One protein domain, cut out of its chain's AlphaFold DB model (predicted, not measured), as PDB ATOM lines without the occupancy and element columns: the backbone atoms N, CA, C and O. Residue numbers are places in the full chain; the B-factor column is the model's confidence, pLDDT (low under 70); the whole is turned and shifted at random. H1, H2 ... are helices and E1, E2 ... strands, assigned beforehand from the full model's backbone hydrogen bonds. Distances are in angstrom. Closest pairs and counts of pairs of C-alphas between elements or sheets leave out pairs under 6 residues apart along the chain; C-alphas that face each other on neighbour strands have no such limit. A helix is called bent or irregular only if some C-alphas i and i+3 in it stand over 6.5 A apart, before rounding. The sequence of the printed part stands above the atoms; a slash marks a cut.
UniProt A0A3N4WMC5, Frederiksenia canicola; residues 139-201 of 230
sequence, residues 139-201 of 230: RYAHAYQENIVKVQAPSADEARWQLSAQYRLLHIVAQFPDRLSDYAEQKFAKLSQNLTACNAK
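AT A GLANCE: This is residues 139 to 201 of the 230 residues of a protein of Frederiksenia canicola (UniProt A0A3N4WMC5). A flat body has the long helix H2 along one long side, folding back past the strand E1, with the small helix H1 near the last residue of E1 on the side away from H2. The bent strand E2 crosses over E1 and leads from the H1 side to H2; the two strands are near each other but do not make a sheet. The printed part has 63 residues, with two named strands and two named helices in the order E1, H1, E2, H2, a mixed class. It is only just compact, close to loose, with a radius of gyration of the C-alphas of 12.7 A, and spans 35 by 25 by 13 A.

HOW THE PARTS SIT: E1, residues 146 to 153, pairs with no named strand. H1, residues 156 to 161, follows after a tight link; the closest C-alphas of the two are those of Ala 153 and Ala 159, 5.2 A apart. E2, residues 167 to 177, likewise pairs with no named strand and bends by 86 degrees at residue 170. Its closest C-alpha pair with H1 is Leu 169 and Arg 160, 7.6 A. E1 and E2 are near each other, with 25 pairs of C-alphas within 10 A. H2, residues 178 to 200, follows E2 directly; Ser 192 and Ile 148 of E1 have the closest C-alphas of that pair, 6.1 A apart. H1 and H2 are apart. Every O i to N i+4 pair is within hydrogen-bond range in H1, and 17 of 19 in H2.

IN THESE COORDINATES: E1 begins at C-alpha 146 (15.207, -16.344, -24.400) and measures 21.5 A. H1 measures 8.8 A and E2 23.6 A. H2, 31.7 A long, ends at C-alpha 200 (6.805, -17.408, -32.456). It has a kink of 38 degrees near residue 185 and is irregular, with C-alphas 179 and 182 8.2 A apart.

THE WHOLE: The C-alphas of His 142 and Arg 179 are the two farthest apart, 37.6 A. The printed part has no cut, and its three links are tight. Mean pLDDT of the printed part is 87.7; residues 200 to 201 are under 70.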
ATOM      1  N   ARG A 139      14.342 -19.741 -16.222       86.75
ATOM      2  CA  ARG A 139      14.537 -21.067 -15.611       86.75
ATOM      3  C   ARG A 139      13.231 -21.778 -15.268       86.75
ATOM      4  O   ARG A 139      13.229 -22.997 -15.154       86.75
ATOM      5  N   TYR A 140      12.157 -21.020 -15.075       88.50
ATOM      6  CA  TYR A 140      10.858 -21.536 -14.646       88.50
ATOM      7  C   TYR A 140       9.855 -21.649 -15.796       88.50
ATOM      8  O   TYR A 140       8.746 -22.137 -15.596       88.50
ATOM      9  N   ALA A 141      10.222 -21.205 -17.000       85.56
ATOM     10  CA  ALA A 141       9.385 -21.396 -18.173       85.56
ATOM     11  C   ALA A 141       9.356 -22.880 -18.573       85.56
ATOM     12  O   ALA A 141      10.388 -23.547 -18.614       85.56
ATOM     13  N   HIS A 142       8.170 -23.383 -18.925       79.94
ATOM     14  CA  HIS A 142       7.982 -24.763 -19.394       79.94
ATOM     15  C   HIS A 142       8.685 -25.058 -20.730       79.94
ATOM     16  O   HIS A 142       8.914 -26.214 -21.070       79.94
ATOM     17  N   ALA A 143       9.033 -24.016 -21.485       85.62
ATOM     18  CA  ALA A 143       9.797 -24.104 -22.719       85.62
ATOM     19  C   ALA A 143      11.022 -23.192 -22.640       85.62
ATOM     20  O   ALA A 143      11.006 -22.169 -21.953       85.62
ATOM     21  N   TYR A 144      12.071 -23.540 -23.389       85.44
ATOM     22  CA  TYR A 144      13.242 -22.683 -23.533       85.44
ATOM     23  C   TYR A 144      12.828 -21.350 -24.164       85.44
ATOM     24  O   TYR A 144      12.452 -21.298 -25.334       85.44
ATOM     25  N   GLN A 145      12.881 -20.284 -23.367       85.44
ATOM     26  CA  GLN A 145      12.509 -18.937 -23.777       85.44
ATOM     27  C   GLN A 145      13.639 -17.972 -23.445       85.44
ATOM     28  O   GLN A 145      13.960 -17.728 -22.276       85.44
ATOM     29  N   GLU A 146      14.235 -17.425 -24.500       90.81
ATOM     30  CA  GLU A 146      15.207 -16.344 -24.400       90.81
ATOM     31  C   GLU A 146      14.483 -15.011 -24.260       90.81
ATOM     32  O   GLU A 146      13.563 -14.709 -25.022       90.81
ATOM     33  N   ASN A 147      14.939 -14.203 -23.311       91.06
ATOM     34  CA  ASN A 147      14.420 -12.878 -23.027       91.06
ATOM     35  C   ASN A 147      15.571 -11.879 -22.940       91.06
ATOM     36  O   ASN A 147      16.712 -12.238 -22.630       91.06
ATOM     37  N   ILE A 148      15.264 -10.610 -23.188       93.25
ATOM     38  CA  ILE A 148      16.178  -9.515 -22.880       93.25
ATOM     39  C   ILE A 148      15.654  -8.813 -21.644       93.25
ATOM     40  O   ILE A 148      14.480  -8.464 -21.573       93.25
ATOM     41  N   VAL A 149      16.540  -8.614 -20.678       93.19
ATOM     42  CA  VAL A 149      16.268  -7.861 -19.458       93.19
ATOM     43  C   VAL A 149      17.151  -6.626 -19.475       93.19
ATOM     44  O   VAL A 149      18.347  -6.702 -19.761       93.19
ATOM     45  N   LYS A 150      16.540  -5.478 -19.205       93.50
ATOM     46  CA  LYS A 150      17.221  -4.195 -19.076       93.50
ATOM     47  C   LYS A 150      17.489  -3.938 -17.597       93.50
ATOM     48  O   LYS A 150      16.569  -4.050 -16.792       93.50
ATOM     49  N   VAL A 151      18.725  -3.596 -17.259       92.69
ATOM     50  CA  VAL A 151      19.163  -3.345 -15.881       92.69
ATOM     51  C   VAL A 151      19.975  -2.060 -15.846       92.69
ATOM     52  O   VAL A 151      20.867  -1.888 -16.671       92.69
ATOM     53  N   GLN A 152      19.681  -1.170 -14.902       92.62
ATOM     54  CA  GLN A 152      20.482   0.027 -14.667       92.62
ATOM     55  C   GLN A 152      21.423  -0.236 -13.494       92.62
ATOM     56  O   GLN A 152      20.984  -0.514 -12.380       92.62
ATOM     57  N   ALA A 153      22.724  -0.186 -13.750       89.31
ATOM     58  CA  ALA A 153      23.735  -0.479 -12.748       89.31
ATOM     59  C   ALA A 153      25.000   0.349 -12.996       89.31
ATOM     60  O   ALA A 153      25.294   0.715 -14.133       89.31
ATOM     61  N   PRO A 154      25.783   0.634 -11.953       88.00
ATOM     62  CA  PRO A 154      27.059   1.330 -12.097       88.00
ATOM     63  C   PRO A 154      28.163   0.461 -12.719       88.00
ATOM     64  O   PRO A 154      29.135   0.984 -13.259       88.00
ATOM     65  N   SER A 155      28.034  -0.867 -12.638       88.06
ATOM     66  CA  SER A 155      29.003  -1.825 -13.164       88.06
ATOM     67  C   SER A 155      28.310  -3.047 -13.768       88.06
ATOM     68  O   SER A 155      27.171  -3.378 -13.431       88.06
ATOM     69  N   ALA A 156      29.019  -3.752 -14.654       88.44
ATOM     70  CA  ALA A 156      28.500  -4.965 -15.280       88.44
ATOM     71  C   ALA A 156      28.279  -6.084 -14.255       88.44
ATOM     72  O   ALA A 156      27.350  -6.874 -14.407       88.44
ATOM     73  N   ASP A 157      29.105  -6.153 -13.211       90.69
ATOM     74  CA  ASP A 157      28.938  -7.148 -12.157       90.69
ATOM     75  C   ASP A 157      27.699  -6.852 -11.321       90.69
ATOM     76  O   ASP A 157      26.880  -7.748 -11.130       90.69
ATOM     77  N   GLU A 158      27.466  -5.602 -10.922       90.19
ATOM     78  CA  GLU A 158      26.218  -5.222 -10.247       90.19
ATOM     79  C   GLU A 158      24.982  -5.483 -11.110       90.19
ATOM     80  O   GLU A 158      23.986  -5.997 -10.602       90.19
ATOM     81  N   ALA A 159      25.063  -5.256 -12.425       91.06
ATOM     82  CA  ALA A 159      23.979  -5.613 -13.339       91.06
ATOM     83  C   ALA A 159      23.669  -7.121 -13.323       91.06
ATOM     84  O   ALA A 159      22.510  -7.525 -13.429       91.06
ATOM     85  N   ARG A 160      24.698  -7.968 -13.178       91.56
ATOM     86  CA  ARG A 160      24.539  -9.427 -13.058       91.56
ATOM     87  C   ARG A 160      23.908  -9.814 -11.726       91.56
ATOM     88  O   ARG A 160      23.051 -10.691 -11.717       91.56
ATOM     89  N   TRP A 161      24.309  -9.169 -10.632       90.06
ATOM     90  CA  TRP A 161      23.747  -9.414  -9.299       90.06
ATOM     91  C   TRP A 161      22.276  -9.002  -9.190       90.06
ATOM     92  O   TRP A 161      21.516  -9.658  -8.484       90.06
ATOM     93  N   GLN A 162      21.864  -7.954  -9.908       91.62
ATOM     94  CA  GLN A 162      20.474  -7.486  -9.937       91.62
ATOM     95  C   GLN A 162      19.527  -8.388 -10.750       91.62
ATOM     96  O   GLN A 162      18.307  -8.231 -10.660       91.62
ATOM     97  N   LEU A 163      20.037  -9.342 -11.538       90.25
ATOM     98  CA  LEU A 163      19.175 -10.293 -12.238       90.25
ATOM     99  C   LEU A 163      18.414 -11.170 -11.239       90.25
ATOM    100  O   LEU A 163      19.001 -11.833 -10.386       90.25
ATOM    101  N   SER A 164      17.091 -11.234 -11.403       87.56
ATOM    102  CA  SER A 164      16.244 -12.143 -10.629       87.56
ATOM    103  C   SER A 164      16.722 -13.587 -10.769       87.56
ATOM    104  O   SER A 164      17.075 -14.035 -11.862       87.56
ATOM    105  N   ALA A 165      16.620 -14.363  -9.684       86.88
ATOM    106  CA  ALA A 165      16.870 -15.801  -9.704       86.88
ATOM    107  C   ALA A 165      15.986 -16.537 -10.733       86.88
ATOM    108  O   ALA A 165      16.293 -17.655 -11.126       86.88
ATOM    109  N   GLN A 166      14.915 -15.944 -11.242       88.81
ATOM    110  CA  GLN A 166      14.143 -16.549 -12.329       88.81
ATOM    111  C   GLN A 166      14.919 -16.651 -13.643       88.81
ATOM    112  O   GLN A 166      14.667 -17.555 -14.440       88.81
ATOM    113  N   TYR A 167      15.910 -15.791 -13.846       91.00
ATOM    114  CA  TYR A 167      16.674 -15.729 -15.076       91.00
ATOM    115  C   TYR A 167      18.076 -16.301 -14.894       91.00
ATOM    116  O   TYR A 167      18.750 -16.085 -13.888       91.00
ATOM    117  N   ARG A 168      18.538 -17.035 -15.907       91.94
ATOM    118  CA  ARG A 168      19.949 -17.385 -16.076       91.94
ATOM    119  C   ARG A 168      20.534 -16.489 -17.157       91.94
ATOM    120  O   ARG A 168      20.043 -16.492 -18.286       91.94
ATOM    121  N   LEU A 169      21.576 -15.733 -16.823       94.00
ATOM    122  CA  LEU A 169      22.291 -14.915 -17.798       94.00
ATOM    123  C   LEU A 169      22.952 -15.802 -18.863       94.00
ATOM    124  O   LEU A 169      23.612 -16.784 -18.524       94.00
ATOM    125  N   LEU A 170      22.802 -15.424 -20.135       92.44
ATOM    126  CA  LEU A 170      23.580 -15.980 -21.243       92.44
ATOM    127  C   LEU A 170      24.772 -15.075 -21.556       92.44
ATOM    128  O   LEU A 170      25.916 -15.504 -21.457       92.44
ATOM    129  N   HIS A 171      24.501 -13.824 -21.933       92.38
ATOM    130  CA  HIS A 171      25.531 -12.830 -22.235       92.38
ATOM    131  C   HIS A 171      24.978 -11.401 -22.171       92.38
ATOM    132  O   HIS A 171      23.768 -11.172 -22.237       92.38
ATOM    133  N   ILE A 172      25.887 -10.434 -22.071       92.31
ATOM    134  CA  ILE A 172      25.580  -9.004 -22.160       92.31
ATOM    135  C   ILE A 172      25.508  -8.629 -23.643       92.31
ATOM    136  O   ILE A 172      26.471  -8.842 -24.374       92.31
ATOM    137  N   VAL A 173      24.374  -8.095 -24.089       91.62
ATOM    138  CA  VAL A 173      24.135  -7.726 -25.495       91.62
ATOM    139  C   VAL A 173      24.680  -6.338 -25.794       91.62
ATOM    140  O   VAL A 173      25.258  -6.100 -26.853       91.62
ATOM    141  N   ALA A 174      24.436  -5.398 -24.884       88.62
ATOM    142  CA  ALA A 174      24.843  -4.015 -25.048       88.62
ATOM    143  C   ALA A 174      24.899  -3.289 -23.704       88.62
ATOM    144  O   ALA A 174      24.242  -3.690 -22.742       88.62
ATOM    145  N   GLN A 175      25.656  -2.198 -23.686       91.38
ATOM    146  CA  GLN A 175      25.777  -1.277 -22.566       91.38
ATOM    147  C   GLN A 175      25.690   0.158 -23.091       91.38
ATOM    148  O   GLN A 175      26.278   0.472 -24.132       91.38
ATOM    149  N   PHE A 176      24.949   1.005 -22.389       87.38
ATOM    150  CA  PHE A 176      24.748   2.408 -22.735       87.38
ATOM    151  C   PHE A 176      24.938   3.275 -21.496       87.38
ATOM    152  O   PHE A 176      24.520   2.866 -20.418       87.38
ATOM    153  N   PRO A 177      25.511   4.478 -21.622       87.00
ATOM    154  CA  PRO A 177      25.406   5.466 -20.559       87.00
ATOM    155  C   PRO A 177      23.948   5.908 -20.400       87.00
ATOM    156  O   PRO A 177      23.232   6.017 -21.398       87.00
ATOM    157  N   ASP A 178      23.532   6.249 -19.178       81.88
ATOM    158  CA  ASP A 178      22.169   6.732 -18.888       81.88
ATOM    159  C   ASP A 178      21.723   7.905 -19.774       81.88
ATOM    160  O   ASP A 178      20.551   8.019 -20.119       81.88
ATOM    161  N   ARG A 179      22.659   8.757 -20.213       79.56
ATOM    162  CA  ARG A 179      22.382   9.883 -21.129       79.56
ATOM    163  C   ARG A 179      21.826   9.446 -22.492       79.56
ATOM    164  O   ARG A 179      21.325  10.283 -23.232       79.56
ATOM    165  N   LEU A 180      21.958   8.167 -22.841       85.19
ATOM    166  CA  LEU A 180      21.434   7.559 -24.065       85.19
ATOM    167  C   LEU A 180      20.262   6.607 -23.766       85.19
ATOM    168  O   LEU A 180      20.078   5.621 -24.486       85.19
ATOM    169  N   SER A 181      19.474   6.890 -22.725       83.88
ATOM    170  CA  SER A 181      18.299   6.100 -22.334       83.88
ATOM    171  C   SER A 181      17.330   5.883 -23.494       83.88
ATOM    172  O   SER A 181      16.993   4.740 -23.784       83.88
ATOM    173  N   ASP A 182      16.966   6.931 -24.236       88.44
ATOM    174  CA  ASP A 182      16.005   6.835 -25.346       88.44
ATOM    175  C   ASP A 182      16.471   5.866 -26.439       88.44
ATOM    176  O   ASP A 182      15.700   5.058 -26.963       88.44
ATOM    177  N   TYR A 183      17.763   5.904 -26.767       86.12
ATOM    178  CA  TYR A 183      18.357   4.977 -27.726       86.12
ATOM    179  C   TYR A 183      18.404   3.547 -27.171       86.12
ATOM    180  O   TYR A 183      18.144   2.581 -27.899       86.12
ATOM    181  N   ALA A 184      18.706   3.398 -25.879       85.50
ATOM    182  CA  ALA A 184      18.686   2.109 -25.202       85.50
ATOM    183  C   ALA A 184      17.276   1.494 -25.202       85.50
ATOM    184  O   ALA A 184      17.152   0.303 -25.491       85.50
ATOM    185  N   GLU A 185      16.223   2.291 -24.982       89.19
ATOM    186  CA  GLU A 185      14.826   1.842 -25.066       89.19
ATOM    187  C   GLU A 185      14.458   1.387 -26.477       89.19
ATOM    188  O   GLU A 185      13.914   0.296 -26.658       89.19
ATOM    189  N   GLN A 186      14.800   2.179 -27.498       91.81
ATOM    190  CA  GLN A 186      14.544   1.808 -28.894       91.81
ATOM    191  C   GLN A 186      15.222   0.480 -29.247       91.81
ATOM    192  O   GLN A 186      14.626  -0.397 -29.883       91.81
ATOM    193  N   LYS A 187      16.471   0.303 -28.808       90.56
ATOM    194  CA  LYS A 187      17.226  -0.926 -29.054       90.56
ATOM    195  C   LYS A 187      16.674  -2.106 -28.256       90.56
ATOM    196  O   LYS A 187      16.559  -3.195 -28.816       90.56
ATOM    197  N   PHE A 188      16.281  -1.898 -27.001       91.69
ATOM    198  CA  PHE A 188      15.605  -2.900 -26.179       91.69
ATOM    199  C   PHE A 188      14.299  -3.372 -26.825       91.69
ATOM    200  O   PHE A 188      14.102  -4.580 -26.982       91.69
ATOM    201  N   ALA A 189      13.445  -2.443 -27.261       91.62
ATOM    202  CA  ALA A 189      12.172  -2.752 -27.903       91.62
ATOM    203  C   ALA A 189      12.377  -3.568 -29.184       91.62
ATOM    204  O   ALA A 189      11.771  -4.629 -29.348       91.62
ATOM    205  N   LYS A 190      13.296  -3.134 -30.055       92.81
ATOM    206  CA  LYS A 190      13.611  -3.839 -31.304       92.81
ATOM    207  C   LYS A 190      14.132  -5.253 -31.054       92.81
ATOM    208  O   LYS A 190      13.703  -6.200 -31.710       92.81
ATOM    209  N   LEU A 191      15.062  -5.412 -30.113       91.12
ATOM    210  CA  LEU A 191      15.627  -6.724 -29.809       91.12
ATOM    211  C   LEU A 191      14.596  -7.659 -29.163       91.12
ATOM    212  O   LEU A 191      14.552  -8.840 -29.507       91.12
ATOM    213  N   SER A 192      13.745  -7.132 -28.281       89.50
ATOM    214  CA  SER A 192      12.667  -7.898 -27.647       89.50
ATOM    215  C   SER A 192      11.631  -8.354 -28.677       89.50
ATOM    216  O   SER A 192      11.277  -9.527 -28.702       89.50
ATOM    217  N   GLN A 193      11.215  -7.475 -29.594       88.94
ATOM    218  CA  GLN A 193      10.313  -7.831 -30.698       88.94
ATOM    219  C   GLN A 193      10.907  -8.911 -31.607       88.94
ATOM    220  O   GLN A 193      10.219  -9.873 -31.948       88.94
ATOM    221  N   ASN A 194      12.187  -8.788 -31.967       87.88
ATOM    222  CA  ASN A 194      12.872  -9.786 -32.787       87.88
ATOM    223  C   ASN A 194      12.921 -11.153 -32.096       87.88
ATOM    224  O   ASN A 194      12.676 -12.167 -32.743       87.88
ATOM    225  N   LEU A 195      13.195 -11.190 -30.788       86.75
ATOM    226  CA  LEU A 195      13.174 -12.430 -30.011       86.75
ATOM    227  C   LEU A 195      11.781 -13.044 -29.953       86.75
ATOM    228  O   LEU A 195      11.643 -14.237 -30.208       86.75
ATOM    229  N   THR A 196      10.747 -12.244 -29.697       85.06
ATOM    230  CA  THR A 196       9.360 -12.723 -29.719       85.06
ATOM    231  C   THR A 196       8.996 -13.292 -31.089       85.06
ATOM    232  O   THR A 196       8.438 -14.383 -31.165       85.06
ATOM    233  N   ALA A 197       9.377 -12.621 -32.181       81.25
ATOM    234  CA  ALA A 197       9.156 -13.117 -33.537       81.25
ATOM    235  C   ALA A 197       9.924 -14.422 -33.819       81.25
ATOM    236  O   ALA A 197       9.388 -15.324 -34.460       81.25
ATOM    237  N   CYS A 198      11.161 -14.554 -33.331       73.94
ATOM    238  CA  CYS A 198      11.944 -15.787 -33.434       73.94
ATOM    239  C   CYS A 198      11.323 -16.938 -32.634       73.94
ATOM    240  O   CYS A 198      11.261 -18.054 -33.142       73.94
ATOM    241  N   ASN A 199      10.833 -16.664 -31.424       73.75
ATOM    242  CA  ASN A 199      10.170 -17.650 -30.571       73.75
ATOM    243  C   ASN A 199       8.793 -18.062 -31.128       73.75
ATOM    244  O   ASN A 199       8.367 -19.195 -30.925       73.75
ATOM    245  N   ALA A 200       8.110 -17.161 -31.842       68.69
ATOM    246  CA  ALA A 200       6.805 -17.408 -32.456       68.69
ATOM    247  C   ALA A 200       6.878 -18.135 -33.807       68.69
ATOM    248  O   ALA A 200       5.864 -18.660 -34.270       68.69
ATOM    249  N   LYS A 201       8.046 -18.181 -34.467       62.62
ATOM    250  CA  LYS A 201       8.196 -18.975 -35.690       62.62
ATOM    251  C   LYS A 201       8.076 -20.455 -35.327       62.62
ATOM    252  O   LYS A 201       8.897 -20.940 -34.545       62.62
TER     253      LYS A 201